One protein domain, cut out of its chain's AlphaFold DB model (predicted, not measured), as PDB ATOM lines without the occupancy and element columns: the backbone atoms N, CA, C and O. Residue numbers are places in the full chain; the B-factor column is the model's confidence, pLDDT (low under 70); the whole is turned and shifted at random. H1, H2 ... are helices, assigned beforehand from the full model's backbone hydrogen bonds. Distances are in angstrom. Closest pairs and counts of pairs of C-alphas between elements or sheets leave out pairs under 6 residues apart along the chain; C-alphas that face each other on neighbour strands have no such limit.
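Overview. This is residues 3 to 85 of the 90 residues of an uncharacterized protein of Fusarium oxysporum (UniProt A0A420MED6). What shape is this? It has little regular structure: a loose, open frame, with short helices H1 and H3 side by side and H2 alone across the empty middle, joined by long loops. What sticks out? Residues 54 to 59 and 63 to 68. What is its make-up? The 83 printed residues include H1, H2 and H3, in that order, and no named strand; the class is all helix, though named elements hold only 33 residues. The radius of gyration of the C-alphas is 16.9 A and the spans are 43 by 33 by 20 A.

Arrangement. What does H1, residues 3 to 12, touch? It touches H3, residues 75 to 80, at a shallow tilt of 13 degrees, the same way; the closest C-alphas, of Thr 7 and Glu 76, are 5.9 A apart. Where is H2, residues 32 to 48? It is apart from H1 and H3. Are the helix backbones complete? In H1, H2 and H3 every O i to N i+4 pair is within hydrogen-bond range.

Along the chain. Where does H1 begin? C-alpha 3 is at (189.010, 162.944, 136.574). How long is H2? It measures 24.4 A. Where does H3 end? C-alpha 80 is at (188.187, 163.225, 121.222).

Size, cuts and confidence. Which links are long? H1 to H2, 19 residues, and H2 to H3, 26. Is anything cut or low in confidence? The printed part has no cut, and no printed residue is under 70 in pLDDT.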
ATOM      1  N   GLU A   3     188.394 163.625 137.716       90.88
ATOM      2  CA  GLU A   3     189.010 162.944 136.574       90.88
ATOM      3  C   GLU A   3     188.374 163.380 135.253       90.88
ATOM      4  O   GLU A   3     189.077 163.671 134.288       90.88
ATOM      5  N   LEU A   4     187.044 163.523 135.227       90.88
ATOM      6  CA  LEU A   4     186.335 163.994 134.040       90.88
ATOM      7  C   LEU A   4     186.782 165.410 133.661       90.88
ATOM      8  O   LEU A   4     187.087 165.658 132.500       90.88
ATOM      9  N   ALA A   5     186.896 166.328 134.627       94.06
ATOM     10  CA  ALA A   5     187.363 167.693 134.366       94.06
ATOM     11  C   ALA A   5     188.804 167.726 133.817       94.06
ATOM     12  O   ALA A   5     189.119 168.547 132.951       94.06
ATOM     13  N   GLN A   6     189.671 166.815 134.269       94.94
ATOM     14  CA  GLN A   6     191.015 166.660 133.706       94.94
ATOM     15  C   GLN A   6     190.960 166.177 132.252       94.94
ATOM     16  O   GLN A   6     191.641 166.749 131.403       94.94
ATOM     17  N   THR A   7     190.116 165.185 131.944       95.44
ATOM     18  CA  THR A   7     189.893 164.715 130.569       95.44
ATOM     19  C   THR A   7     189.382 165.835 129.665       95.44
ATOM     20  O   THR A   7     189.944 166.037 128.590       95.44
ATOM     21  N   VAL A   8     188.390 166.615 130.114       93.50
ATOM     22  CA  VAL A   8     187.889 167.782 129.366       93.50
ATOM     23  C   VAL A   8     189.022 168.758 129.079       93.50
ATOM     24  O   VAL A   8     189.212 169.155 127.931       93.50
ATOM     25  N   THR A   9     189.814 169.100 130.099       95.06
ATOM     26  CA  THR A   9     190.941 170.032 129.949       95.06
ATOM     27  C   THR A   9     191.968 169.518 128.948       95.06
ATOM     28  O   THR A   9     192.434 170.265 128.092       95.06
ATOM     29  N   LYS A  10     192.297 168.225 129.014       95.00
ATOM     30  CA  LYS A  10     193.269 167.588 128.124       95.00
ATOM     31  C   LYS A  10     192.798 167.554 126.669       95.00
ATOM     32  O   LYS A  10     193.609 167.778 125.778       95.00
ATOM     33  N   VAL A  11     191.520 167.253 126.428       94.44
ATOM     34  CA  VAL A  11     190.975 167.102 125.068       94.44
ATOM     35  C   VAL A  11     190.661 168.450 124.422       94.44
ATOM     36  O   VAL A  11     190.929 168.630 123.239       94.44
ATOM     37  N   THR A  12     190.112 169.399 125.182       92.25
ATOM     38  CA  THR A  12     189.660 170.695 124.642       92.25
ATOM     39  C   THR A  12     190.714 171.798 124.745       92.25
ATOM     40  O   THR A  12     190.600 172.819 124.077       92.25
ATOM     41  N   GLY A  13     191.722 171.641 125.611       92.94
ATOM     42  CA  GLY A  13     192.680 172.697 125.953       92.94
ATOM     43  C   GLY A  13     192.118 173.794 126.870       92.94
ATOM     44  O   GLY A  13     192.866 174.670 127.309       92.94
ATOM     45  N   LEU A  14     190.823 173.753 127.201       93.00
ATOM     46  CA  LEU A  14     190.160 174.732 128.060       93.00
ATOM     47  C   LEU A  14     190.286 174.346 129.534       93.00
ATOM     48  O   LEU A  14     190.203 173.177 129.898       93.00
ATOM     49  N   LYS A  15     190.430 175.329 130.426       94.19
ATOM     50  CA  LYS A  15     190.469 175.059 131.872       94.19
ATOM     51  C   LYS A  15     189.091 174.605 132.357       94.19
ATOM     52  O   LYS A  15     188.177 175.420 132.444       94.19
ATOM     53  N   ALA A  16     188.965 173.340 132.746       93.88
ATOM     54  CA  ALA A  16     187.753 172.809 133.358       93.88
ATOM     55  C   ALA A  16     187.943 172.559 134.861       93.88
ATOM     56  O   ALA A  16     189.033 172.228 135.331       93.88
ATOM     57  N   LYS A  17     186.857 172.698 135.627       94.62
ATOM     58  CA  LYS A  17     186.819 172.363 137.055       94.62
ATOM     59  C   LYS A  17     185.559 171.576 137.382       94.62
ATOM     60  O   LYS A  17     184.490 171.856 136.847       94.62
ATOM     61  N   PHE A  18     185.687 170.620 138.292       91.88
ATOM     62  CA  PHE A  18     184.541 169.928 138.866       91.88
ATOM     63  C   PHE A  18     183.934 170.787 139.984       91.88
ATOM     64  O   PHE A  18     184.662 171.273 140.850       91.88
ATOM     65  N   ILE A  19     182.615 170.975 139.958       91.50
ATOM     66  CA  ILE A  19     181.861 171.706 140.981       91.50
ATOM     67  C   ILE A  19     180.755 170.786 141.488       91.50
ATOM     68  O   ILE A  19     179.985 170.253 140.691       91.50
ATOM     69  N   THR A  20     180.660 170.623 142.804       88.81
ATOM     70  CA  THR A  20     179.521 169.949 143.433       88.81
ATOM     71  C   THR A  20     178.416 170.970 143.672       88.81
ATOM     72  O   THR A  20     178.647 171.985 144.329       88.81
ATOM     73  N   LEU A  21     177.223 170.703 143.146       88.62
ATOM     74  CA  LEU A  21     176.048 171.541 143.370       88.62
ATOM     75  C   LEU A  21     175.294 171.106 144.641       88.62
ATOM     76  O   LEU A  21     175.345 169.928 145.006       88.62
ATOM     77  N   PRO A  22     174.585 172.027 145.324       88.50
ATOM     78  CA  PRO A  22     173.684 171.676 146.417       88.50
ATOM     79  C   PRO A  22     172.563 170.729 145.966       88.50
ATOM     80  O   PRO A  22     172.118 170.775 144.818       88.50
ATOM     81  N   LYS A  23     172.043 169.912 146.891       84.69
ATOM     82  CA  LYS A  23     170.879 169.051 146.627       84.69
ATOM     83  C   LYS A  23     169.690 169.897 146.148       84.69
ATOM     84  O   LYS A  23     169.384 170.922 146.750       84.69
ATOM     85  N   GLY A  24     169.021 169.448 145.085       84.44
ATOM     86  CA  GLY A  24     167.873 170.144 144.491       84.44
ATOM     87  C   GLY A  24     168.239 171.239 143.483       84.44
ATOM     88  O   GLY A  24     167.342 171.808 142.866       84.44
ATOM     89  N   MET A  25     169.529 171.528 143.280       88.06
ATOM     90  CA  MET A  25     169.983 172.498 142.284       88.06
ATOM     91  C   MET A  25     170.366 171.800 140.975       88.06
ATOM     92  O   MET A  25     171.370 171.092 140.914       88.06
ATOM     93  N   PHE A  26     169.597 172.061 139.917       87.06
ATOM     94  CA  PHE A  26     169.818 171.516 138.576       87.06
ATOM     95  C   PHE A  26     169.775 172.649 137.540       87.06
ATOM     96  O   PHE A  26     168.687 173.122 137.218       87.06
ATOM     97  N   PRO A  27     170.934 173.140 137.073       82.12
ATOM     98  CA  PRO A  27     171.027 174.092 135.974       82.12
ATOM     99  C   PRO A  27     171.296 173.367 134.639       82.12
ATOM    100  O   PRO A  27     172.198 172.526 134.590       82.12
ATOM    101  N   PRO A  28     170.600 173.712 133.538       83.00
ATOM    102  CA  PRO A  28     169.451 174.625 133.436       83.00
ATOM    103  C   PRO A  28     168.198 174.057 134.122       83.00
ATOM    104  O   PRO A  28     168.176 172.874 134.443       83.00
ATOM    105  N   GLU A  29     167.164 174.880 134.336       86.50
ATOM    106  CA  GLU A  29     165.911 174.410 134.946       86.50
ATOM    107  C   GLU A  29     165.357 173.185 134.209       86.50
ATOM    108  O   GLU A  29     165.068 173.228 133.012       86.50
ATOM    109  N   LEU A  30     165.218 172.087 134.950       88.69
ATOM    110  CA  LEU A  30     164.671 170.832 134.451       88.69
ATOM    111  C   LEU A  30     163.185 170.696 134.823       88.69
ATOM    112  O   LEU A  30     162.749 171.259 135.834       88.69
ATOM    113  N   PRO A  31     162.402 169.916 134.061       92.94
ATOM    114  CA  PRO A  31     161.084 169.456 134.485       92.94
ATOM    115  C   PRO A  31     161.124 168.782 135.862       92.94
ATOM    116  O   PRO A  31     162.099 168.111 136.205       92.94
ATOM    117  N   GLU A  32     160.063 168.947 136.651       90.06
ATOM    118  CA  GLU A  32     160.031 168.489 138.046       90.06
ATOM    119  C   GLU A  32     160.199 166.968 138.176       90.06
ATOM    120  O   GLU A  32     160.935 166.496 139.038       90.06
ATOM    121  N   GLU A  33     159.602 166.209 137.254       90.94
ATOM    122  CA  GLU A  33     159.770 164.754 137.164       90.94
ATOM    123  C   GLU A  33     161.241 164.349 136.965       90.94
ATOM    124  O   GLU A  33     161.735 163.448 137.634       90.94
ATOM    125  N   LEU A  34     161.986 165.076 136.125       91.31
ATOM    126  CA  LEU A  34     163.399 164.796 135.864       91.31
ATOM    127  C   LEU A  34     164.289 165.166 137.054       91.31
ATOM    128  O   LEU A  34     165.287 164.491 137.298       91.31
ATOM    129  N   LYS A  35     163.946 166.216 137.815       91.00
ATOM    130  CA  LYS A  35     164.693 166.578 139.033       91.00
ATOM    131  C   LYS A  35     164.608 165.488 140.095       91.00
ATOM    132  O   LYS A  35     165.611 165.232 140.760       91.00
ATOM    133  N   LEU A  36     163.428 164.885 140.260       91.19
ATOM    134  CA  LEU A  36     163.217 163.811 141.228       91.19
ATOM    135  C   LEU A  36     164.081 162.597 140.870       91.19
ATOM    136  O   LEU A  36     164.926 162.195 141.667       91.19
ATOM    137  N   GLU A  37     163.962 162.111 139.632       92.56
ATOM    138  CA  GLU A  37     164.707 160.944 139.141       92.56
ATOM    139  C   GLU A  37     166.231 161.151 139.188       92.56
ATOM    140  O   GLU A  37     166.977 160.283 139.644       92.56
ATOM    141  N   LEU A  38     166.726 162.323 138.770       91.75
ATOM    142  CA  LEU A  38     168.158 162.638 138.846       91.75
ATOM    143  C   LEU A  38     168.641 162.773 140.293       91.75
ATOM    144  O   LEU A  38     169.759 162.364 140.611       91.75
ATOM    145  N   GLY A  39     167.815 163.348 141.170       91.25
ATOM    146  CA  GLY A  39     168.108 163.461 142.594       91.25
ATOM    147  C   GLY A  39     168.298 162.094 143.245       91.25
ATOM    148  O   GLY A  39     169.300 161.887 143.936       91.25
ATOM    149  N   ASP A  40     167.386 161.165 142.970       91.38
ATOM    150  CA  ASP A  40     167.446 159.795 143.479       91.38
ATOM    151  C   ASP A  40     168.619 159.019 142.863       91.38
ATOM    152  O   ASP A  40     169.361 158.348 143.583       91.38
ATOM    153  N   ASN A  41     168.884 159.189 141.562       90.25
ATOM    154  CA  ASN A  41     170.041 158.576 140.906       90.25
ATOM    155  C   ASN A  41     171.378 159.046 141.505       90.25
ATOM    156  O   ASN A  41     172.249 158.224 141.802       90.25
ATOM    157  N   PHE A  42     171.545 160.354 141.726       89.62
ATOM    158  CA  PHE A  42     172.749 160.889 142.362       89.62
ATOM    159  C   PHE A  42     172.861 160.460 143.827       89.62
ATOM    160  O   PHE A  42     173.973 160.195 144.288       89.62
ATOM    161  N   ALA A  43     171.743 160.362 144.553       88.94
ATOM    162  CA  ALA A  43     171.731 159.836 145.914       88.94
ATOM    163  C   ALA A  43     172.214 158.378 145.944       88.94
ATOM    164  O   ALA A  43     173.161 158.080 146.671       88.94
ATOM    165  N   ALA A  44     171.670 157.516 145.080       87.75
ATOM    166  CA  ALA A  44     172.105 156.128 144.946       87.75
ATOM    167  C   ALA A  44     173.594 156.027 144.570       87.75
ATOM    168  O   ALA A  44     174.353 155.304 145.211       87.75
ATOM    169  N   CYS A  45     174.060 156.814 143.594       87.12
ATOM    170  CA  CYS A  45     175.476 156.834 143.215       87.12
ATOM    171  C   CYS A  45     176.399 157.251 144.372       87.12
ATOM    172  O   CYS A  45     177.520 156.754 144.458       87.12
ATOM    173  N   ASN A  46     175.955 158.162 145.243       85.19
ATOM    174  CA  ASN A  46     176.728 158.588 146.410       85.19
ATOM    175  C   ASN A  46     176.702 157.553 147.542       85.19
ATOM    176  O   ASN A  46     177.687 157.434 148.266       85.19
ATOM    177  N   GLU A  47     175.594 156.829 147.701       86.44
ATOM    178  CA  GLU A  47     175.412 155.840 148.766       86.44
ATOM    179  C   GLU A  47     176.121 154.519 148.451       86.44
ATOM    180  O   GLU A  47     176.908 154.030 149.260       86.44
ATOM    181  N   ILE A  48     175.879 153.961 147.261       83.56
ATOM    182  CA  ILE A  48     176.347 152.617 146.885       83.56
ATOM    183  C   ILE A  48     177.373 152.619 145.740       83.56
ATOM    184  O   ILE A  48     177.951 151.583 145.407       83.56
ATOM    185  N   GLY A  49     177.670 153.785 145.160       83.00
ATOM    186  CA  GLY A  49     178.554 153.916 144.002       83.00
ATOM    187  C   GLY A  49     177.825 153.707 142.672       83.00
ATOM    188  O   GLY A  49     176.814 153.018 142.601       83.00
ATOM    189  N   TYR A  50     178.375 154.266 141.587       79.38
ATOM    190  CA  TYR A  50     177.763 154.235 140.246       79.38
ATOM    191  C   TYR A  50     177.425 152.825 139.737       79.38
ATOM    192  O   TYR A  50     176.409 152.627 139.084       79.38
ATOM    193  N   GLU A  51     178.276 151.841 140.035       81.06
ATOM    194  CA  GLU A  51     178.054 150.446 139.641       81.06
ATOM    195  C   GLU A  51     177.640 149.543 140.812       81.06
ATOM    196  O   GLU A  51     177.751 148.336 140.681       81.06
ATOM    197  N   ALA A  52     177.212 150.088 141.959       82.06
ATOM    198  CA  ALA A  52     177.061 149.306 143.198       82.06
ATOM    199  C   ALA A  52     178.359 148.546 143.552       82.06
ATOM    200  O   ALA A  52     178.366 147.399 143.981       82.06
ATOM    201  N   ARG A  53     179.492 149.214 143.319       70.44
ATOM    202  CA  ARG A  53     180.847 148.658 143.152       70.44
ATOM    203  C   ARG A  53     181.346 147.799 144.326       70.44
ATOM    204  O   ARG A  53     182.266 147.006 144.148       70.44
ATOM    205  N   ASN A  54     180.776 148.009 145.510       71.25
ATOM    206  CA  ASN A  54     181.137 147.327 146.751       71.25
ATOM    207  C   ASN A  54     180.102 146.277 147.189       71.25
ATOM    208  O   ASN A  54     180.278 145.683 148.250       71.25
ATOM    209  N   ASP A  55     179.030 146.062 146.421       81.31
ATOM    210  CA  ASP A  55     178.036 145.028 146.695       81.31
ATOM    211  C   ASP A  55     178.512 143.684 146.106       81.31
ATOM    212  O   ASP A  55     178.524 143.513 144.885       81.31
ATOM    213  N   PRO A  56     178.902 142.703 146.944       80.56
ATOM    214  CA  PRO A  56     179.423 141.422 146.469       80.56
ATOM    215  C   PRO A  56     178.342 140.519 145.857       80.56
ATOM    216  O   PRO A  56     178.670 139.456 145.329       80.56
ATOM    217  N   THR A  57     177.061 140.890 145.958       86.00
ATOM    218  CA  THR A  57     175.946 140.146 145.356       86.00
ATOM    219  C   THR A  57     175.720 140.517 143.889       86.00
ATOM    220  O   THR A  57     175.056 139.772 143.163       86.00
ATOM    221  N   ILE A  58     176.300 141.631 143.429       85.19
ATOM    222  CA  ILE A  58     176.174 142.114 142.056       85.19
ATOM    223  C   ILE A  58     177.235 141.454 141.172       85.19
ATOM    224  O   ILE A  58     178.435 141.605 141.376       85.19
ATOM    225  N   ILE A  59     176.784 140.731 140.145       84.62
ATOM    226  CA  ILE A  59     177.662 140.172 139.112       84.62
ATOM    227  C   ILE A  59     177.854 141.235 138.032       84.62
ATOM    228  O   ILE A  59     176.934 141.507 137.256       84.62
ATOM    229  N   HIS A  60     179.048 141.823 137.943       82.69
ATOM    230  CA  HIS A  60     179.325 142.795 136.891       82.69
ATOM    231  C   HIS A  60     179.629 142.098 135.557       82.69
ATOM    232  O   HIS A  60     180.201 141.006 135.542       82.69
ATOM    233  N   PRO A  61     179.368 142.745 134.404       81.06
ATOM    234  CA  PRO A  61     179.743 142.200 133.097       81.06
ATOM    235  C   PRO A  61     181.231 141.834 132.970       81.06
ATOM    236  O   PRO A  61     181.566 140.900 132.250       81.06
ATOM    237  N   ARG A  62     182.121 142.534 133.690       78.25
ATOM    238  CA  ARG A  62     183.563 142.227 133.751       78.25
ATOM    239  C   ARG A  62     183.890 140.929 134.502       78.25
ATOM    240  O   ARG A  62     184.933 140.341 134.239       78.25
ATOM    241  N   ASP A  63     183.019 140.504 135.417       80.44
ATOM    242  CA  ASP A  63     183.181 139.283 136.215       80.44
ATOM    243  C   ASP A  63     182.603 138.063 135.479       80.44
ATOM    244  O   ASP A  63     182.872 136.912 135.827       80.44
ATOM    245  N   MET A  64     181.821 138.302 134.423       80.25
ATOM    246  CA  MET A  64     181.337 137.259 133.532       80.25
ATOM    247  C   MET A  64     182.455 136.837 132.575       80.25
ATOM    248  O   MET A  64     183.037 137.655 131.865       80.25
ATOM    249  N   GLN A  65     182.712 135.531 132.487       78.75
ATOM    250  CA  GLN A  65     183.609 134.952 131.482       78.75
ATOM    251  C   GLN A  65     182.925 134.944 130.110       78.75
ATOM    252  O   GLN A  65     182.516 133.907 129.581       78.75
ATOM    253  N   LEU A  66     182.755 136.134 129.536       79.44
ATOM    254  CA  LEU A  66     182.258 136.286 128.181       79.44
ATOM    255  C   LEU A  66     183.279 135.670 127.223       79.44
ATOM    256  O   LEU A  66     184.461 135.999 127.260       79.44
ATOM    257  N   LYS A  67     182.815 134.800 126.319       82.06
ATOM    258  CA  LYS A  67     183.669 134.195 125.280       82.06
ATOM    259  C   LYS A  67     184.363 135.248 124.407       82.06
ATOM    260  O   LYS A  67     185.420 134.984 123.849       82.06
ATOM    261  N   SER A  68     183.748 136.422 124.279       82.81
ATOM    262  CA  SER A  68     184.297 137.589 123.599       82.81
ATOM    263  C   SER A  68     183.775 138.845 124.305       82.81
ATOM    264  O   SER A  68     182.652 139.272 124.027       82.81
ATOM    265  N   PRO A  69     184.507 139.392 125.292       81.75
ATOM    266  CA  PRO A  69     184.107 140.639 125.923       81.75
ATOM    267  C   PRO A  69     184.224 141.789 124.909       81.75
ATOM    268  O   PRO A  69     185.177 141.811 124.121       81.75
ATOM    269  N   PRO A  70     183.287 142.751 124.906       81.81
ATOM    270  CA  PRO A  70     183.396 143.910 124.035       81.81
ATOM    271  C   PRO A  70     184.608 144.757 124.438       81.81
ATOM    272  O   PRO A  70     184.857 144.991 125.621       81.81
ATOM    273  N   THR A  71     185.357 145.248 123.453       84.75
ATOM    274  CA  THR A  71     186.362 146.287 123.688       84.75
ATOM    275  C   THR A  71     185.646 147.628 123.767       84.75
ATOM    276  O   THR A  71     185.029 148.059 122.794       84.75
ATOM    277  N   LEU A  72     185.687 148.256 124.939       86.50
ATOM    278  CA  LEU A  72     185.106 149.575 125.165       86.50
ATOM    279  C   LEU A  72     186.195 150.642 125.071       86.50
ATOM    280  O   LEU A  72     187.313 150.444 125.544       86.50
ATOM    281  N   ASP A  73     185.836 151.776 124.481       91.81
ATOM    282  CA  ASP A  73     186.672 152.972 124.472       91.81
ATOM    283  C   ASP A  73     186.741 153.624 125.859       91.81
ATOM    284  O   ASP A  73     185.894 153.398 126.731       91.81
ATOM    285  N   THR A  74     187.730 154.498 126.050       92.31
ATOM    286  CA  THR A  74     187.786 155.345 127.243       92.31
ATOM    287  C   THR A  74     186.867 156.561 127.112       92.31
ATOM    288  O   THR A  74     186.499 156.992 126.017       92.31
ATOM    289  N   VAL A  75     186.550 157.193 128.248       92.25
ATOM    290  CA  VAL A  75     185.884 158.507 128.253       92.25
ATOM    291  C   VAL A  75     186.696 159.528 127.445       92.25
ATOM    292  O   VAL A  75     186.121 160.312 126.702       92.25
ATOM    293  N   GLU A  76     188.028 159.497 127.527       94.81
ATOM    294  CA  GLU A  76     188.889 160.392 126.744       94.81
ATOM    295  C   GLU A  76     188.727 160.179 125.233       94.81
ATOM    296  O   GLU A  76     188.634 161.152 124.485       94.81
ATOM    297  N   ASP A  77     188.641 158.928 124.782       96.12
ATOM    298  CA  ASP A  77     188.448 158.610 123.364       96.12
ATOM    299  C   ASP A  77     187.072 159.055 122.871       96.12
ATOM    300  O   ASP A  77     186.963 159.602 121.772       96.12
ATOM    301  N   TYR A  78     186.029 158.901 123.694       93.69
ATOM    302  CA  TYR A  78     184.713 159.459 123.387       93.69
ATOM    303  C   TYR A  78     184.775 160.982 123.224       93.69
ATOM    304  O   TYR A  78     184.258 161.510 122.237       93.69
ATOM    305  N   TRP A  79     185.440 161.679 124.153       93.62
ATOM    306  CA  TRP A  79     185.599 163.132 124.099       93.62
ATOM    307  C   TRP A  79     186.362 163.576 122.848       93.62
ATOM    308  O   TRP A  79     185.945 164.530 122.202       93.62
ATOM    309  N   LYS A  80     187.428 162.881 122.441       94.62
ATOM    310  CA  LYS A  80     188.187 163.225 121.222       94.62
ATOM    311  C   LYS A  80     187.379 163.095 119.929       94.62
ATOM    312  O   LYS A  80     187.725 163.734 118.941       94.62
ATOM    313  N   LYS A  81     186.340 162.256 119.910       95.06
ATOM    314  CA  LYS A  81     185.509 162.008 118.719       95.06
ATOM    315  C   LYS A  81     184.468 163.097 118.459       95.06
ATOM    316  O   LYS A  81     183.898 163.116 117.372       95.06
ATOM    317  N   GLN A  82     184.187 163.960 119.436       93.44
ATOM    318  CA  GLN A  82     183.151 164.981 119.298       93.44
ATOM    319  C   GLN A  82     183.717 166.290 118.748       93.44
ATOM    320  O   GLN A  82     184.846 166.677 119.042       93.44
ATOM    321  N   ASP A  83     182.883 167.005 117.998       92.56
ATOM    322  CA  ASP A  83     183.145 168.384 117.598       92.56
ATOM    323  C   ASP A  83     182.622 169.346 118.674       92.56
ATOM    324  O   ASP A  83     181.457 169.754 118.663       92.56
ATOM    325  N   TRP A  84     183.486 169.668 119.638       91.31
ATOM    326  CA  TRP A  84     183.133 170.511 120.784       91.31
ATOM    327  C   TRP A  84     182.986 171.999 120.448       91.31
ATOM    328  O   TRP A  84     182.396 172.721 121.254       91.31
ATOM    329  N   SER A  85     183.436 172.449 119.270       88.69
ATOM    330  CA  SER A  85     183.257 173.845 118.829       88.69
ATOM    331  C   SER A  85     181.777 174.245 118.820       88.69
ATOM    332  O   SER A  85     181.405 175.333 119.243       88.69
TER     333      SER A  85